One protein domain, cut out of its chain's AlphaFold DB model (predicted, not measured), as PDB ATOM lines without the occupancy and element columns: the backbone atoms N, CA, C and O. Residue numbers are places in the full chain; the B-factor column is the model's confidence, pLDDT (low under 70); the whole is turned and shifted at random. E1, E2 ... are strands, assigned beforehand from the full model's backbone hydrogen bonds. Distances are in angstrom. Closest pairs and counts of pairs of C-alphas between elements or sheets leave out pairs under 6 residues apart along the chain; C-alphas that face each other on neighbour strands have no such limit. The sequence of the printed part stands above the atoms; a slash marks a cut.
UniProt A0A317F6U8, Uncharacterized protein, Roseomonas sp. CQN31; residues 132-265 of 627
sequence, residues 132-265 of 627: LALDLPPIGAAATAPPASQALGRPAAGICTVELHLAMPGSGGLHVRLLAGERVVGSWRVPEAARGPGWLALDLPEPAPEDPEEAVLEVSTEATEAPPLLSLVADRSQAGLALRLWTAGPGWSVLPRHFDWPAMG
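AT A GLANCE: This is residues 132 to 265 of the 627 residues of an uncharacterized protein of Roseomonas sp. CQN31 (UniProt A0A317F6U8). Two strongly twisted sheets stand face to face as a sandwich, their strands crossed at 38 degrees: one layer is E2, E7, E4 and E5, the other is E1, E9, E3 and E6 with short E8 set beside the last residues of E3. A long tail without a named element, residues 248 to 265, leaves the end of E9 and runs outside the two layers to the E5 edge. The printed part has 134 residues with nine named strands, E1 to E9 in that order along the chain, and no named helix; the class is all strand, though under half of the residues, 62, are in named elements. The first sheet runs E2, E7, E4, E5 and is antiparallel throughout, and the neighbour pairs of the other, branched sheet are antiparallel too. The whole is compact, with a radius of gyration of the C-alphas of 14.0 A and spans of 38 by 32 by 24 A.

IN THESE COORDINATES: E1 is residues 132 to 136, beginning at C-alpha 132 (188.641, 106.410, 112.689). E2, residues 148 to 155, is 18.8 A long and bends by 54 degrees at residue 152. E3, residues 159 to 168, is the longest strand at 25.8 A, from C-alpha 159 (196.564, 102.075, 115.848). E4 is residues 174 to 180, 20.2 A, and E5 residues 183 to 190, 20.5 A. E6 is residues 198 to 203, 16.0 A, and E7 residues 214 to 221, 23.5 A. E8 is residues 229 to 233, and E9 is residues 243 to 247, ending at C-alpha 247 (194.190, 103.147, 112.520).

HOW THE PARTS SIT: E3 has E6 on one side, with N 164 and O 200 2.9 A apart, and E9 and E8 on the other side. E9 is beside residues 159 to 165 of E3, with N 163 and O 244 2.8 A apart; E8 is beside residues 165 to 168, with N 167 and O 229 2.8 A apart. E1 is an edge strand and the antiparallel neighbour of E9, with N 136 and O 243 2.8 A apart, within hydrogen-bond range. In the other sheet E2 pairs with E7, N 150 and O 217 2.9 A apart, and E7 with E4, N 177 and O 218 2.8 A apart. E4 and E5 are a hairpin, with N 176 and O 188 2.9 A apart. Between the sheets E3 and E5 are near each other, with 5 pairs of C-alphas within 10 A.

THE WHOLE: The C-alphas farthest apart, of Glu 225 and Gly 251, are 41.1 A apart. The printed part has no cut, and the link E1 to E2 is long, with 11 residues. Confidence is under 70 at residues 140 to 142, 224 to 226, 234 to 239, 250 to 254 and 265.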
ATOM      1  N   LEU A 132     189.123 106.230 111.321       92.31
ATOM      2  CA  LEU A 132     188.641 106.410 112.689       92.31
ATOM      3  C   LEU A 132     188.119 105.073 113.215       92.31
ATOM      4  O   LEU A 132     187.205 104.475 112.651       92.31
ATOM      5  N   ALA A 133     188.735 104.607 114.289       85.81
ATOM      6  CA  ALA A 133     188.595 103.257 114.801       85.81
ATOM      7  C   ALA A 133     187.853 103.224 116.149       85.81
ATOM      8  O   ALA A 133     187.267 102.201 116.500       85.81
ATOM      9  N   LEU A 134     187.885 104.333 116.894       88.06
ATOM     10  CA  LEU A 134     187.113 104.570 118.113       88.06
ATOM     11  C   LEU A 134     186.896 106.083 118.272       88.06
ATOM     12  O   LEU A 134     187.839 106.847 118.073       88.06
ATOM     13  N   ASP A 135     185.688 106.503 118.647       91.56
ATOM     14  CA  ASP A 135     185.354 107.901 118.956       91.56
ATOM     15  C   ASP A 135     184.565 107.957 120.267       91.56
ATOM     16  O   ASP A 135     183.410 107.532 120.333       91.56
ATOM     17  N   LEU A 136     185.222 108.434 121.322       87.69
ATOM     18  CA  LEU A 136     184.665 108.646 122.652       87.69
ATOM     19  C   LEU A 136     184.618 110.164 122.903       87.69
ATOM     20  O   LEU A 136     185.599 110.738 123.384       87.69
ATOM     21  N   PRO A 137     183.519 110.851 122.537       86.38
ATOM     22  CA  PRO A 137     183.444 112.307 122.612       86.38
ATOM     23  C   PRO A 137     183.344 112.806 124.065       86.38
ATOM     24  O   PRO A 137     182.779 112.114 124.914       86.38
ATOM     25  N   PRO A 138     183.829 114.026 124.368       84.38
ATOM     26  CA  PRO A 138     183.721 114.609 125.704       84.38
ATOM     27  C   PRO A 138     182.261 114.880 126.094       84.38
ATOM     28  O   PRO A 138     181.473 115.365 125.281       84.38
ATOM     29  N   ILE A 139     181.906 114.617 127.357       77.38
ATOM     30  CA  ILE A 139     180.574 114.901 127.911       77.38
ATOM     31  C   ILE A 139     180.659 116.073 128.902       77.38
ATOM     32  O   ILE A 139     181.034 115.918 130.062       77.38
ATOM     33  N   GLY A 140     180.250 117.260 128.443       66.81
ATOM     34  CA  GLY A 140     180.077 118.449 129.286       66.81
ATOM     35  C   GLY A 140     181.352 118.917 130.003       66.81
ATOM     36  O   GLY A 140     182.454 118.806 129.476       66.81
ATOM     37  N   ALA A 141     181.188 119.467 131.212       64.94
ATOM     38  CA  ALA A 141     182.278 119.969 132.060       64.94
ATOM     39  C   ALA A 141     182.925 118.884 132.951       64.94
ATOM     40  O   ALA A 141     183.686 119.212 133.861       64.94
ATOM     41  N   ALA A 142     182.606 117.602 132.735       66.75
ATOM     42  CA  ALA A 142     183.151 116.509 133.528       66.75
ATOM     43  C   ALA A 142     184.630 116.290 133.185       66.75
ATOM     44  O   ALA A 142     184.983 116.057 132.024       66.75
ATOM     45  N   ALA A 143     185.490 116.354 134.202       78.00
ATOM     46  CA  ALA A 143     186.913 116.121 134.041       78.00
ATOM     47  C   ALA A 143     187.520 115.354 135.217       78.00
ATOM     48  O   ALA A 143     187.024 115.422 136.341       78.00
ATOM     49  N   THR A 144     188.615 114.648 134.949       78.75
ATOM     50  CA  THR A 144     189.443 113.982 135.961       78.75
ATOM     51  C   THR A 144     190.891 114.451 135.868       78.75
ATOM     52  O   THR A 144     191.354 114.858 134.801       78.75
ATOM     53  N   ALA A 145     191.616 114.371 136.978       80.44
ATOM     54  CA  ALA A 145     193.060 114.555 137.011       80.44
ATOM     55  C   ALA A 145     193.770 113.203 136.796       80.44
ATOM     56  O   ALA A 145     193.269 112.183 137.277       80.44
ATOM     57  N   PRO A 146     194.931 113.154 136.119       78.44
ATOM     58  CA  PRO A 146     195.773 111.967 136.122       78.44
ATOM     59  C   PRO A 146     196.376 111.703 137.524       78.44
ATOM     60  O   PRO A 146     196.480 112.631 138.329       78.44
ATOM     61  N   PRO A 147     196.807 110.463 137.828       86.50
ATOM     62  CA  PRO A 147     196.936 109.347 136.901       86.50
ATOM     63  C   PRO A 147     195.591 108.725 136.507       86.50
ATOM     64  O   PRO A 147     194.687 108.594 137.328       86.50
ATOM     65  N   ALA A 148     195.471 108.323 135.245       87.50
ATOM     66  CA  ALA A 148     194.305 107.632 134.707       87.50
ATOM     67  C   ALA A 148     194.752 106.441 133.853       87.50
ATOM     68  O   ALA A 148     195.775 106.508 133.173       87.50
ATOM     69  N   SER A 149     193.981 105.356 133.888       90.50
ATOM     70  CA  SER A 149     194.193 104.174 133.050       90.50
ATOM     71  C   SER A 149     192.864 103.756 132.435       90.50
ATOM     72  O   SER A 149     191.853 103.695 133.139       90.50
ATOM     73  N   GLN A 150     192.854 103.511 131.127       92.06
ATOM     74  CA  GLN A 150     191.655 103.131 130.388       92.06
ATOM     75  C   GLN A 150     191.953 102.013 129.394       92.06
ATOM     76  O   GLN A 150     192.739 102.185 128.462       92.06
ATOM     77  N   ALA A 151     191.260 100.890 129.563       92.81
ATOM     78  CA  ALA A 151     191.183  99.849 128.549       92.81
ATOM     79  C   ALA A 151     190.423 100.369 127.318       92.81
ATOM     80  O   ALA A 151     189.384 101.026 127.446       92.81
ATOM     81  N   LEU A 152     190.954 100.106 126.125       92.12
ATOM     82  CA  LEU A 152     190.412 100.630 124.870       92.12
ATOM     83  C   LEU A 152     189.326  99.728 124.261       92.12
ATOM     84  O   LEU A 152     188.737 100.105 123.246       92.12
ATOM     85  N   GLY A 153     189.054  98.551 124.842       92.12
ATOM     86  CA  GLY A 153     188.065  97.598 124.330       92.12
ATOM     87  C   GLY A 153     188.489  96.911 123.030       92.12
ATOM     88  O   GLY A 153     187.656  96.322 122.341       92.12
ATOM     89  N   ARG A 154     189.763  97.038 122.640       93.75
ATOM     90  CA  ARG A 154     190.312  96.511 121.386       93.75
ATOM     91  C   ARG A 154     191.824  96.302 121.471       93.75
ATOM     92  O   ARG A 154     192.471  96.981 122.270       93.75
ATOM     93  N   PRO A 155     192.406  95.456 120.609       95.44
ATOM     94  CA  PRO A 155     193.852  95.338 120.507       95.44
ATOM     95  C   PRO A 155     194.514  96.586 119.913       95.44
ATOM     96  O   PRO A 155     193.868  97.374 119.208       95.44
ATOM     97  N   ALA A 156     195.821  96.739 120.155       92.62
ATOM     98  CA  ALA A 156     196.599  97.873 119.646       92.62
ATOM     99  C   ALA A 156     196.827  97.812 118.127       92.62
ATOM    100  O   ALA A 156     197.189  98.820 117.529       92.62
ATOM    101  N   ALA A 157     196.600  96.652 117.504       92.06
ATOM    102  CA  ALA A 157     196.882  96.396 116.097       92.06
ATOM    103  C   ALA A 157     196.368  97.507 115.163       92.06
ATOM    104  O   ALA A 157     195.175  97.833 115.122       92.06
ATOM    105  N   GLY A 158     197.299  98.084 114.404       87.50
ATOM    106  CA  GLY A 158     197.042  99.109 113.403       87.50
ATOM    107  C   GLY A 158     196.776 100.508 113.955       87.50
ATOM    108  O   GLY A 158     196.644 101.419 113.141       87.50
ATOM    109  N   ILE A 159     196.699 100.722 115.279       95.25
ATOM    110  CA  ILE A 159     196.564 102.075 115.848       95.25
ATOM    111  C   ILE A 159     197.750 102.910 115.370       95.25
ATOM    112  O   ILE A 159     198.889 102.475 115.465       95.25
ATOM    113  N   CYS A 160     197.487 104.099 114.839       92.56
ATOM    114  CA  CYS A 160     198.513 105.020 114.358       92.56
ATOM    115  C   CYS A 160     198.463 106.386 115.048       92.56
ATOM    116  O   CYS A 160     199.490 107.049 115.116       92.56
ATOM    117  N   THR A 161     197.311 106.790 115.591       95.56
ATOM    118  CA  THR A 161     197.162 108.050 116.334       95.56
ATOM    119  C   THR A 161     196.160 107.868 117.467       95.56
ATOM    120  O   THR A 161     195.092 107.282 117.272       95.56
ATOM    121  N   VAL A 162     196.488 108.410 118.639       96.62
ATOM    122  CA  VAL A 162     195.581 108.566 119.780       96.62
ATOM    123  C   VAL A 162     195.312 110.057 119.961       96.62
ATOM    124  O   VAL A 162     196.247 110.817 120.174       96.62
ATOM    125  N   GLU A 163     194.064 110.508 119.884       96.50
ATOM    126  CA  GLU A 163     193.711 111.881 120.261       96.50
ATOM    127  C   GLU A 163     193.088 111.877 121.654       96.50
ATOM    128  O   GLU A 163     192.084 111.207 121.882       96.50
ATOM    129  N   LEU A 164     193.671 112.632 122.583       94.44
ATOM    130  CA  LEU A 164     193.194 112.776 123.958       94.44
ATOM    131  C   LEU A 164     192.562 114.158 124.137       94.44
ATOM    132  O   LEU A 164     193.186 115.161 123.794       94.44
ATOM    133  N   HIS A 165     191.346 114.243 124.681       93.81
ATOM    134  CA  HIS A 165     190.711 115.539 124.915       93.81
ATOM    135  C   HIS A 165     191.102 116.140 126.275       93.81
ATOM    136  O   HIS A 165     190.841 115.565 127.336       93.81
ATOM    137  N   LEU A 166     191.671 117.343 126.242       90.44
ATOM    138  CA  LEU A 166     192.017 118.141 127.413       90.44
ATOM    139  C   LEU A 166     190.914 119.168 127.684       90.44
ATOM    140  O   LEU A 166     190.627 120.020 126.843       90.44
ATOM    141  N   ALA A 167     190.304 119.104 128.868       87.06
ATOM    142  CA  ALA A 167     189.276 120.055 129.285       87.06
ATOM    143  C   ALA A 167     189.876 121.443 129.555       87.06
ATOM    144  O   ALA A 167     189.286 122.459 129.199       87.06
ATOM    145  N   MET A 168     191.057 121.475 130.179       82.81
ATOM    146  CA  MET A 168     191.783 122.689 130.552       82.81
ATOM    147  C   MET A 168     193.294 122.464 130.415       82.81
ATOM    148  O   MET A 168     193.757 121.336 130.624       82.81
ATOM    149  N   PRO A 169     194.080 123.518 130.128       78.00
ATOM    150  CA  PRO A 169     195.531 123.448 130.256       78.00
ATOM    151  C   PRO A 169     195.904 123.188 131.726       78.00
ATOM    152  O   PRO A 169     195.353 123.817 132.627       78.00
ATOM    153  N   GLY A 170     196.812 122.241 131.974       76.44
ATOM    154  CA  GLY A 170     197.404 122.007 133.301       76.44
ATOM    155  C   GLY A 170     198.823 122.558 133.411       76.44
ATOM    156  O   GLY A 170     199.370 123.023 132.408       76.44
ATOM    157  N   SER A 171     199.443 122.428 134.590       78.75
ATOM    158  CA  SER A 171     200.878 122.691 134.817       78.75
ATOM    159  C   SER A 171     201.745 121.418 134.721       78.75
ATOM    160  O   SER A 171     201.249 120.295 134.841       78.75
ATOM    161  N   GLY A 172     203.034 121.561 134.379       82.81
ATOM    162  CA  GLY A 172     204.054 120.485 134.340       82.81
ATOM    163  C   GLY A 172     204.080 119.588 133.086       82.81
ATOM    164  O   GLY A 172     203.585 119.973 132.038       82.81
ATOM    165  N   GLY A 173     204.689 118.402 133.136       84.94
ATOM    166  CA  GLY A 173     204.706 117.454 132.006       84.94
ATOM    167  C   GLY A 173     203.500 116.510 132.016       84.94
ATOM    168  O   GLY A 173     203.072 116.084 133.089       84.94
ATOM    169  N   LEU A 174     202.944 116.176 130.845       91.31
ATOM    170  CA  LEU A 174     201.988 115.069 130.687       91.31
ATOM    171  C   LEU A 174     202.709 113.875 130.053       91.31
ATOM    172  O   LEU A 174     203.289 114.014 128.977       91.31
ATOM    173  N   HIS A 175     202.647 112.713 130.694       94.62
ATOM    174  CA  HIS A 175     203.188 111.468 130.157       94.62
ATOM    175  C   HIS A 175     202.041 110.533 129.791       94.62
ATOM    176  O   HIS A 175     201.158 110.266 130.604       94.62
ATOM    177  N   VAL A 176     202.027 110.069 128.545       95.50
ATOM    178  CA  VAL A 176     201.009 109.151 128.027       95.50
ATOM    179  C   VAL A 176     201.702 107.897 127.520       95.50
ATOM    180  O   VAL A 176     202.720 107.997 126.835       95.50
ATOM    181  N   ARG A 177     201.163 106.720 127.837       96.56
ATOM    182  CA  ARG A 177     201.663 105.428 127.355       96.56
ATOM    183  C   ARG A 177     200.520 104.613 126.772       96.56
ATOM    184  O   ARG A 177     199.456 104.517 127.370       96.56
ATOM    185  N   LEU A 178     200.765 104.008 125.618       96.50
ATOM    186  CA  LEU A 178     199.899 103.001 125.019       96.50
ATOM    187  C   LEU A 178     200.538 101.632 125.241       96.50
ATOM    188  O   LEU A 178     201.675 101.408 124.821       96.50
ATOM    189  N   LEU A 179     199.810 100.734 125.887       94.81
ATOM    190  CA  LEU A 179     200.233  99.377 126.207       94.81
ATOM    191  C   LEU A 179     199.432  98.373 125.378       94.81
ATOM    192  O   LEU A 179     198.251  98.599 125.130       94.81
ATOM    193  N   ALA A 180     200.061  97.268 124.990       91.94
ATOM    194  CA  ALA A 180     199.402  96.041 124.554       91.94
ATOM    195  C   ALA A 180     199.966  94.922 125.429       91.94
ATOM    196  O   ALA A 180     201.150  94.584 125.324       91.94
ATOM    197  N   GLY A 181     199.165  94.464 126.388       90.69
ATOM    198  CA  GLY A 181     199.681  93.621 127.459       90.69
ATOM    199  C   GLY A 181     200.693  94.325 128.348       90.69
ATOM    200  O   GLY A 181     200.496  95.460 128.781       90.69
ATOM    201  N   GLU A 182     201.825  93.664 128.581       87.88
ATOM    202  CA  GLU A 182     202.965  94.229 129.318       87.88
ATOM    203  C   GLU A 182     203.878  95.113 128.448       87.88
ATOM    204  O   GLU A 182     204.823  95.736 128.946       87.88
ATOM    205  N   ARG A 183     203.636  95.173 127.133       87.81
ATOM    206  CA  ARG A 183     204.501  95.873 126.183       87.81
ATOM    207  C   ARG A 183     204.043  97.312 125.971       87.81
ATOM    208  O   ARG A 183     202.896  97.564 125.618       87.81
ATOM    209  N   VAL A 184     204.974  98.259 126.084       91.19
ATOM    210  CA  VAL A 184     204.754  99.648 125.654       91.19
ATOM    211  C   VAL A 184     204.832  99.700 124.134       91.19
ATOM    212  O   VAL A 184     205.848  99.328 123.553       91.19
ATOM    213  N   VAL A 185     203.753 100.145 123.499       91.44
ATOM    214  CA  VAL A 185     203.635 100.300 122.044       91.44
ATOM    215  C   VAL A 185     203.817 101.763 121.628       91.44
ATOM    216  O   VAL A 185     204.302 102.035 120.534       91.44
ATOM    217  N   GLY A 186     203.507 102.707 122.520       93.81
ATOM    218  CA  GLY A 186     203.800 104.129 122.345       93.81
ATOM    219  C   GLY A 186     204.009 104.840 123.675       93.81
ATOM    220  O   GLY A 186     203.418 104.458 124.685       93.81
ATOM    221  N   SER A 187     204.848 105.873 123.676       95.38
ATOM    222  CA  SER A 187     205.117 106.714 124.843       95.38
ATOM    223  C   SER A 187     205.288 108.159 124.389       95.38
ATOM    224  O   SER A 187     206.002 108.413 123.420       95.38
ATOM    225  N   TRP A 188     204.651 109.111 125.073       95.56
ATOM    226  CA  TRP A 188     204.707 110.537 124.737       95.56
ATOM    227  C   TRP A 188     204.913 111.396 125.979       95.56
ATOM    228  O   TRP A 188     204.150 111.279 126.936       95.56
ATOM    229  N   ARG A 189     205.882 112.314 125.938       93.12
ATOM    230  CA  ARG A 189     206.090 113.366 126.944       93.12
ATOM    231  C   ARG A 189     205.704 114.719 126.372       93.12
ATOM    232  O   ARG A 189     206.455 115.336 125.616       93.12
ATOM    233  N   VAL A 190     204.516 115.179 126.735       91.31
ATOM    234  CA  VAL A 190     203.922 116.402 126.201       91.31
ATOM    235  C   VAL A 190     204.235 117.567 127.146       91.31
ATOM    236  O   VAL A 190     203.781 117.556 128.296       91.31
ATOM    237  N   PRO A 191     205.013 118.567 126.690       86.81
ATOM    238  CA  PRO A 191     205.389 119.707 127.511       86.81
ATOM    239  C   PRO A 191     204.195 120.634 127.733       86.81
ATOM    240  O   PRO A 191     203.269 120.686 126.923       86.81
ATOM    241  N   GLU A 192     204.260 121.434 128.795       87.12
ATOM    242  CA  GLU A 192     203.195 122.361 129.186       87.12
ATOM    243  C   GLU A 192     202.708 123.258 128.043       87.12
ATOM    244  O   GLU A 192     201.506 123.340 127.797       87.12
ATOM    245  N   ALA A 193     203.639 123.832 127.277       83.62
ATOM    246  CA  ALA A 193     203.340 124.725 126.158       83.62
ATOM    247  C   ALA A 193     202.530 124.074 125.017       83.62
ATOM    248  O   ALA A 193     201.954 124.788 124.198       83.62
ATOM    249  N   ALA A 194     202.482 122.739 124.939       82.25
ATOM    250  CA  ALA A 194     201.748 122.004 123.909       82.25
ATOM    251  C   ALA A 194     200.330 121.576 124.346       82.25
ATOM    252  O   ALA A 194     199.591 121.010 123.542       82.25
ATOM    253  N   ARG A 195     199.927 121.839 125.598       85.31
ATOM    254  CA  ARG A 195     198.666 121.351 126.192       85.31
ATOM    255  C   ARG A 195     197.554 122.398 126.170       85.31
ATOM    256  O   ARG A 195     197.052 122.812 127.214       85.31
ATOM    257  N   GLY A 196     197.166 122.833 124.976       83.88
ATOM    258  CA  GLY A 196     195.956 123.644 124.818       83.88
ATOM    259  C   GLY A 196     194.684 122.845 125.149       83.88
ATOM    260  O   GLY A 196     194.696 121.618 125.022       83.88
ATOM    261  N   PRO A 197     193.582 123.503 125.555       86.75
ATOM    262  CA  PRO A 197     192.286 122.835 125.645       86.75
ATOM    263  C   PRO A 197     191.865 122.299 124.265       86.75
ATOM    264  O   PRO A 197     192.126 122.937 123.242       86.75
ATOM    265  N   GLY A 198     191.198 121.144 124.238       90.38
ATOM    266  CA  GLY A 198     190.768 120.464 123.012       90.38
ATOM    267  C   GLY A 198     191.485 119.135 122.759       90.38
ATOM    268  O   GLY A 198     191.947 118.475 123.685       90.38
ATOM    269  N   TRP A 199     191.540 118.715 121.492       92.69
ATOM    270  CA  TRP A 199     192.131 117.437 121.084       92.69
ATOM    271  C   TRP A 199     193.654 117.528 120.954       92.69
ATOM    272  O   TRP A 199     194.176 118.264 120.117       92.69
ATOM    273  N   LEU A 200     194.359 116.738 121.760       93.06
ATOM    274  CA  LEU A 200     195.799 116.529 121.689       93.06
ATOM    275  C   LEU A 200     196.087 115.245 120.904       93.06
ATOM    276  O   LEU A 200     195.835 114.151 121.405       93.06
ATOM    277  N   ALA A 201     196.625 115.377 119.691       93.94
ATOM    278  CA  ALA A 201     197.026 114.239 118.867       93.94
ATOM    279  C   ALA A 201     198.391 113.677 119.301       93.94
ATOM    280  O   ALA A 201     199.374 114.410 119.434       93.94
ATOM    281  N   LEU A 202     198.433 112.364 119.501       94.75
ATOM    282  CA  LEU A 202     199.590 111.577 119.906       94.75
ATOM    283  C   LEU A 202     199.818 110.492 118.853       94.75
ATOM    284  O   LEU A 202     199.194 109.429 118.867       94.75
ATOM    285  N   ASP A 203     200.681 110.798 117.893       91.44
ATOM    286  CA  ASP A 203     200.965 109.901 116.778       91.44
ATOM    287  C   ASP A 203     201.952 108.799 117.174       91.44
ATOM    288  O   ASP A 203     202.896 109.024 117.934       91.44
ATOM    289  N   LEU A 204     201.766 107.610 116.613       87.62
ATOM    290  CA  LEU A 204     202.776 106.564 116.552       87.62
ATOM    291  C   LEU A 204     203.591 106.724 115.261       87.62
ATOM    292  O   LEU A 204     203.048 107.115 114.227       87.62
ATOM    293  N   PRO A 205     204.890 106.401 115.283       79.94
ATOM    294  CA  PRO A 205     205.747 106.582 114.112       79.94
ATOM    295  C   PRO A 205     205.490 105.602 112.969       79.94
ATOM    296  O   PRO A 205     205.717 105.933 111.806       79.94
ATOM    297  N   GLU A 206     205.012 104.411 113.308       80.69
ATOM    298  CA  GLU A 206     204.445 103.406 112.418       80.69
ATOM    299  C   GLU A 206     203.194 102.850 113.131       80.69
ATOM    300  O   GLU A 206     203.133 102.914 114.367       80.69
ATOM    301  N   PRO A 207     202.185 102.324 112.412       85.19
ATOM    302  CA  PRO A 207     201.047 101.677 113.045       85.19
ATOM    303  C   PRO A 207     201.503 100.584 114.006       85.19
ATOM    304  O   PRO A 207     202.408  99.804 113.699       85.19
ATOM    305  N   ALA A 208     200.856 100.528 115.163       86.69
ATOM    306  CA  ALA A 208     201.106  99.530 116.177       86.69
ATOM    307  C   ALA A 208     201.034  98.115 115.563       86.69
ATOM    308  O   ALA A 208     200.100  97.814 114.808       86.69
ATOM    309  N   PRO A 209     202.020  97.250 115.850       81.50
ATOM    310  CA  PRO A 209     202.087  95.916 115.270       81.50
ATOM    311  C   PRO A 209     200.903  95.059 115.723       81.50
ATOM    312  O   PRO A 209     200.251  95.360 116.722       81.50
ATOM    313  N   GLU A 210     200.649  93.969 114.999       80.75
ATOM    314  CA  GLU A 210     199.648  92.988 115.412       80.75
ATOM    315  C   GLU A 210     200.012  92.417 116.786       80.75
ATOM    316  O   GLU A 210     201.078  91.833 116.982       80.75
ATOM    317  N   ASP A 211     199.119  92.637 117.743       82.62
ATOM    318  CA  ASP A 211     199.186  92.123 119.100       82.62
ATOM    319  C   ASP A 211     197.758  91.728 119.481       82.62
ATOM    320  O   ASP A 211     196.859  92.555 119.296       82.62
ATOM    321  N   PRO A 212     197.504  90.480 119.903       82.69
ATOM    322  CA  PRO A 212     196.160  90.045 120.261       82.69
ATOM    323  C   PRO A 212     195.685  90.619 121.601       82.69
ATOM    324  O   PRO A 212     194.489  90.538 121.888       82.69
ATOM    325  N   GLU A 213     196.584  91.163 122.427       91.75
ATOM    326  CA  GLU A 213     196.231  91.668 123.750       91.75
ATOM    327  C   GLU A 213     195.474  92.999 123.681       91.75
ATOM    328  O   GLU A 213     195.687  93.834 122.796       91.75
ATOM    329  N   GLU A 214     194.554  93.194 124.629       93.88
ATOM    330  CA  GLU A 214     193.776  94.423 124.727       93.88
ATOM    331  C   GLU A 214     194.693  95.617 125.011       93.88
ATOM    332  O   GLU A 214     195.584  95.563 125.863       93.88
ATOM    333  N   ALA A 215     194.467  96.711 124.283       95.00
ATOM    334  CA  ALA A 215     195.239  97.923 124.451       95.00
ATOM    335  C   ALA A 215     194.758  98.733 125.657       95.00
ATOM    336  O   ALA A 215     193.556  98.923 125.861       95.00
ATOM    337  N   VAL A 216     195.709  99.274 126.413       95.75
ATOM    338  CA  VAL A 216     195.456 100.124 127.582       95.75
ATOM    339  C   VAL A 216     196.175 101.454 127.400       95.75
ATOM    340  O   VAL A 216     197.351 101.489 127.039       95.75
ATOM    341  N   LEU A 217     195.473 102.559 127.652       96.19
ATOM    342  CA  LEU A 217     196.051 103.898 127.682       96.19
ATOM    343  C   LEU A 217     196.298 104.316 129.133       96.19
ATOM    344  O   LEU A 217     195.358 104.407 129.920       96.19
ATOM    345  N   GLU A 218     197.549 104.603 129.473       94.75
ATOM    346  CA  GLU A 218     197.943 105.197 130.750       94.75
ATOM    347  C   GLU A 218     198.278 106.674 130.563       94.75
ATOM    348  O   GLU A 218     198.985 107.052 129.629       94.75
ATOM    349  N   VAL A 219     197.808 107.510 131.483       93.06
ATOM    350  CA  VAL A 219     198.091 108.944 131.519       93.06
ATOM    351  C   VAL A 219     198.585 109.310 132.913       93.06
ATOM    352  O   VAL A 219     197.946 108.962 133.903       93.06
ATOM    353  N   SER A 220     199.701 110.024 133.011       92.62
ATOM    354  CA  SER A 220     200.303 110.481 134.266       92.62
ATOM    355  C   SER A 220     200.901 111.888 134.119       92.62
ATOM    356  O   SER A 220     200.969 112.441 133.018       92.62
ATOM    357  N   THR A 221     201.290 112.512 135.234       88.12
ATOM    358  CA  THR A 221     201.860 113.871 135.249       88.12
ATOM    359  C   THR A 221     203.164 113.908 136.025       88.12
ATOM    360  O   THR A 221     203.270 113.279 137.074       88.12
ATOM    361  N   GLU A 222     204.106 114.733 135.577       79.06
ATOM    362  CA  GLU A 222     205.349 115.016 136.314       79.06
ATOM    363  C   GLU A 222     205.201 116.207 137.293       79.06
ATOM    364  O   GLU A 222     206.147 116.568 137.986       79.06
ATOM    365  N   ALA A 223     204.025 116.846 137.348       74.81
ATOM    366  CA  ALA A 223     203.796 118.083 138.094       74.81
ATOM    367  C   ALA A 223     203.549 117.861 139.596       74.81
ATOM    368  O   ALA A 223     202.786 116.980 139.987       74.81
ATOM    369  N   THR A 224     204.118 118.734 140.430       61.59
ATOM    370  CA  THR A 224     203.752 118.901 141.848       61.59
ATOM    371  C   THR A 224     202.558 119.839 142.057       61.59
ATOM    372  O   THR A 224     201.935 119.794 143.114       61.59
ATOM    373  N   GLU A 225     202.224 120.669 141.064       62.97
ATOM    374  CA  GLU A 225     201.100 121.617 141.090       62.97
ATOM    375  C   GLU A 225     200.048 121.293 140.012       62.97
ATOM    376  O   GLU A 225     200.294 120.481 139.120       62.97
ATOM    377  N   ALA A 226     198.861 121.904 140.146       63.09
ATOM    378  CA  ALA A 226     197.579 121.572 139.507       63.09
ATOM    379  C   ALA A 226     197.656 120.699 138.225       63.09
ATOM    380  O   ALA A 226     198.103 121.159 137.167       63.09
ATOM    381  N   PRO A 227     197.182 119.441 138.279       72.00
ATOM    382  CA  PRO A 227     197.264 118.534 137.145       72.00
ATOM    383  C   PRO A 227     196.335 118.969 135.994       72.00
ATOM    384  O   PRO A 227     195.282 119.564 136.239       72.00
ATOM    385  N   PRO A 228     196.680 118.659 134.729       71.81
ATOM    386  CA  PRO A 228     195.775 118.837 133.601       71.81
ATOM    387  C   PRO A 228     194.460 118.094 133.828       71.81
ATOM    388  O   PRO A 228     194.443 116.979 134.343       71.81
ATOM    389  N   LEU A 229     193.361 118.713 133.405       79.44
ATOM    390  CA  LEU A 229     192.030 118.125 133.493       79.44
ATOM    391  C   LEU A 229     191.705 117.402 132.183       79.44
ATOM    392  O   LEU A 229     191.604 118.030 131.127       79.44
ATOM    393  N   LEU A 230     191.542 116.083 132.250       78.38
ATOM    394  CA  LEU A 230     191.129 115.237 131.131       78.38
ATOM    395  C   LEU A 230     189.607 115.189 131.064       78.38
ATOM    396  O   LEU A 230     188.969 114.947 132.087       78.38
ATOM    397  N   SER A 231     189.019 115.385 129.883       79.81
ATOM    398  CA  SER A 231     187.564 115.266 129.730       79.81
ATOM    399  C   SER A 231     187.098 113.820 129.864       79.81
ATOM    400  O   SER A 231     187.786 112.901 129.421       79.81
ATOM    401  N   LEU A 232     185.908 113.631 130.435       82.94
ATOM    402  CA  LEU A 232     185.300 112.318 130.638       82.94
ATOM    403  C   LEU A 232     184.125 112.043 129.686       82.94
ATOM    404  O   LEU A 232     183.500 112.959 129.147       82.94
ATOM    405  N   VAL A 233     183.789 110.762 129.547       77.25
ATOM    406  CA  VAL A 233     182.579 110.241 128.910       77.25
ATOM    407  C   VAL A 233     181.671 109.670 130.012       77.25
ATOM    408  O   VAL A 233     181.986 108.640 130.599       77.25
ATOM    409  N   ALA A 234     180.537 110.341 130.249       68.06
ATOM    410  CA  ALA A 234     179.326 109.916 130.977       68.06
ATOM    411  C   ALA A 234     179.174 110.262 132.480       68.06
ATOM    412  O   ALA A 234     180.133 110.444 133.220       68.06
ATOM    413  N   ASP A 235     177.895 110.330 132.890       48.84
ATOM    414  CA  ASP A 235     177.308 110.695 134.204       48.84
ATOM    415  C   ASP A 235     177.088 109.482 135.147       48.84
ATOM    416  O   ASP A 235     176.384 109.543 136.149       48.84
ATOM    417  N   ARG A 236     177.647 108.303 134.852       43.34
ATOM    418  CA  ARG A 236     177.473 107.115 135.716       43.34
ATOM    419  C   ARG A 236     178.789 106.392 135.961       43.34
ATOM    420  O   ARG A 236     179.773 106.655 135.287       43.34
ATOM    421  N   SER A 237     178.765 105.499 136.951       46.09
ATOM    422  CA  SER A 237     179.848 104.881 137.746       46.09
ATOM    423  C   SER A 237     181.090 104.295 137.042       46.09
ATOM    424  O   SER A 237     181.915 103.690 137.720       46.09
ATOM    425  N   GLN A 238     181.257 104.461 135.731       54.81
ATOM    426  CA  GLN A 238     182.485 104.171 134.989       54.81
ATOM    427  C   GLN A 238     182.745 105.296 133.977       54.81
ATOM    428  O   GLN A 238     182.539 105.132 132.777       54.81
ATOM    429  N   ALA A 239     183.143 106.469 134.471       66.81
ATOM    430  CA  ALA A 239     183.540 107.573 133.607       66.81
ATOM    431  C   ALA A 239     184.900 107.253 132.954       66.81
ATOM    432  O   ALA A 239     185.899 107.095 133.656       66.81
ATOM    433  N   GLY A 240     184.924 107.120 131.626       79.75
ATOM    434  CA  GLY A 240     186.151 106.941 130.832       79.75
ATOM    435  C   GLY A 240     186.682 108.274 130.301       79.75
ATOM    436  O   GLY A 240     185.960 109.263 130.318       79.75
ATOM    437  N   LEU A 241     187.918 108.324 129.811       87.44
ATOM    438  CA  LEU A 241     188.488 109.484 129.119       87.44
ATOM    439  C   LEU A 241     187.834 109.680 127.746       87.44
ATOM    440  O   LEU A 241     187.536 108.722 127.026       87.44
ATOM    441  N   ALA A 242     187.670 110.943 127.363       91.06
ATOM    442  CA  ALA A 242     187.305 111.333 126.011       91.06
ATOM    443  C   ALA A 242     188.522 111.203 125.083       91.06
ATOM    444  O   ALA A 242     189.522 111.913 125.241       91.06
ATOM    445  N   LEU A 243     188.444 110.272 124.132       94.75
ATOM    446  CA  LEU A 243     189.544 109.904 123.243       94.75
ATOM    447  C   LEU A 243     189.058 109.511 121.844       94.75
ATOM    448  O   LEU A 243     187.942 109.020 121.675       94.75
ATOM    449  N   ARG A 244     189.917 109.676 120.840       96.00
ATOM    450  CA  ARG A 244     189.746 109.096 119.501       96.00
ATOM    451  C   ARG A 244     190.935 108.226 119.159       96.00
ATOM    452  O   ARG A 244     192.070 108.573 119.474       96.00
ATOM    453  N   LEU A 245     190.681 107.114 118.485       95.81
ATOM    454  CA  LEU A 245     191.728 106.239 117.974       95.81
ATOM    455  C   LEU A 245     191.632 106.177 116.466       95.81
ATOM    456  O   LEU A 245     190.564 105.908 115.915       95.81
ATOM    457  N   TRP A 246     192.766 106.351 115.813       95.31
ATOM    458  CA  TRP A 246     192.894 106.230 114.374       95.31
ATOM    459  C   TRP A 246     193.780 105.038 114.049       95.31
ATOM    460  O   TRP A 246     194.763 104.782 114.746       95.31
ATOM    461  N   THR A 247     193.433 104.308 112.993       92.44
ATOM    462  CA  THR A 247     194.190 103.147 112.520       92.44
ATOM    463  C   THR A 247     194.646 103.329 111.084       92.44
ATOM    464  O   THR A 247     193.895 103.861 110.269       92.44
ATOM    465  N   ALA A 248     195.832 102.835 110.750       82.69
ATOM    466  CA  ALA A 248     196.349 102.836 109.387       82.69
ATOM    467  C   ALA A 248     197.000 101.492 109.039       82.69
ATOM    468  O   ALA A 248     197.418 100.734 109.914       82.69
ATOM    469  N   GLY A 249     197.058 101.192 107.740       72.69
ATOM    470  CA  GLY A 249     197.727  99.999 107.229       72.69
ATOM    471  C   GLY A 249     199.258 100.136 107.195       72.69
ATOM    472  O   GLY A 249     199.791 101.237 107.375       72.69
ATOM    473  N   PRO A 250     199.978  99.033 106.919       59.19
ATOM    474  CA  PRO A 250     201.425  99.052 106.717       59.19
ATOM    475  C   PRO A 250     201.843 100.104 105.679       59.19
ATOM    476  O   PRO A 250     201.191 100.262 104.651       59.19
ATOM    477  N   GLY A 251     202.941 100.816 105.945       53.19
ATOM    478  CA  GLY A 251     203.439 101.892 105.077       53.19
ATOM    479  C   GLY A 251     203.025 103.300 105.515       53.19
ATOM    480  O   GLY A 251     203.620 104.269 105.049       53.19
ATOM    481  N   TRP A 252     202.086 103.430 106.459       64.38
ATOM    482  CA  TRP A 252     201.908 104.682 107.192       64.38
ATOM    483  C   TRP A 252     203.148 104.965 108.042       64.38
ATOM    484  O   TRP A 252     203.599 104.107 108.801       64.38
ATOM    485  N   SER A 253     203.702 106.168 107.921       66.75
ATOM    486  CA  SER A 253     204.753 106.635 108.815       66.75
ATOM    487  C   SER A 253     204.667 108.140 108.991       66.75
ATOM    488  O   SER A 253     204.417 108.878 108.036       66.75
ATOM    489  N   VAL A 254     204.863 108.589 110.224       69.69
ATOM    490  CA  VAL A 254     204.903 110.004 110.592       69.69
ATOM    491  C   VAL A 254     206.039 110.232 111.581       69.69
ATOM    492  O   VAL A 254     206.507 109.297 112.225       69.69
ATOM    493  N   LEU A 255     206.503 111.477 111.710       71.06
ATOM    494  CA  LEU A 255     207.407 111.856 112.795       71.06
ATOM    495  C   LEU A 255     206.562 112.383 113.947       71.06
ATOM    496  O   LEU A 255     206.147 113.545 113.903       71.06
ATOM    497  N   PRO A 256     206.277 111.548 114.954       79.19
ATOM    498  CA  PRO A 256     205.360 111.927 116.005       79.19
ATOM    499  C   PRO A 256     205.950 113.049 116.852       79.19
ATOM    500  O   PRO A 256     207.121 113.029 117.248       79.19
ATOM    501  N   ARG A 257     205.121 114.054 117.142       79.81
ATOM    502  CA  ARG A 257     205.472 115.098 118.107       79.81
ATOM    503  C   ARG A 257     205.481 114.492 119.504       79.81
ATOM    504  O   ARG A 257     204.662 113.633 119.812       79.81
ATOM    505  N   HIS A 258     206.389 114.966 120.352       87.25
ATOM    506  CA  HIS A 258     206.429 114.619 121.780       87.25
ATOM    507  C   HIS A 258     206.644 113.128 122.094       87.25
ATOM    508  O   HIS A 258     206.535 112.737 123.251       87.25
ATOM    509  N   PHE A 259     206.961 112.294 121.102       86.94
ATOM    510  CA  PHE A 259     207.196 110.870 121.308       86.94
ATOM    511  C   PHE A 259     208.487 110.634 122.100       86.94
ATOM    512  O   PHE A 259     209.544 111.174 121.770       86.94
ATOM    513  N   ASP A 260     208.390 109.828 123.150       86.44
ATOM    514  CA  ASP A 260     209.469 109.501 124.078       86.44
ATOM    515  C   ASP A 260     210.199 108.241 123.600       86.44
ATOM    516  O   ASP A 260     209.924 107.117 124.025       86.44
ATOM    517  N   TRP A 261     211.121 108.450 122.662       79.00
ATOM    518  CA  TRP A 261     211.956 107.396 122.084       79.00
ATOM    519  C   TRP A 261     212.759 106.608 123.130       79.00
ATOM    520  O   TRP A 261     212.703 105.374 123.086       79.00
ATOM    521  N   PRO A 262     213.427 107.260 124.109       79.44
ATOM    522  CA  PRO A 262     214.107 106.548 125.189       79.44
ATOM    523  C   PRO A 262     213.202 105.573 125.949       79.44
ATOM    524  O   PRO A 262     213.602 104.433 126.179       79.44
ATOM    525  N   ALA A 263     211.963 105.962 126.279       77.75
ATOM    526  CA  ALA A 263     211.023 105.070 126.971       77.75
ATOM    527  C   ALA A 263     210.617 103.839 126.145       77.75
ATOM    528  O   ALA A 263     210.208 102.825 126.709       77.75
ATOM    529  N   MET A 264     210.755 103.909 124.821       79.31
ATOM    530  CA  MET A 264     210.543 102.781 123.913       79.31
ATOM    531  C   MET A 264     211.797 101.912 123.733       79.31
ATOM    532  O   MET A 264     211.763 100.947 122.972       79.31
ATOM    533  N   GLY A 265     212.914 102.252 124.388       69.12
ATOM    534  CA  GLY A 265     214.209 101.608 124.160       69.12
ATOM    535  C   GLY A 265     214.733 101.813 122.735       69.12
ATOM    536  O   GLY A 265     215.559 101.032 122.264       69.12
TER     537      GLY A 265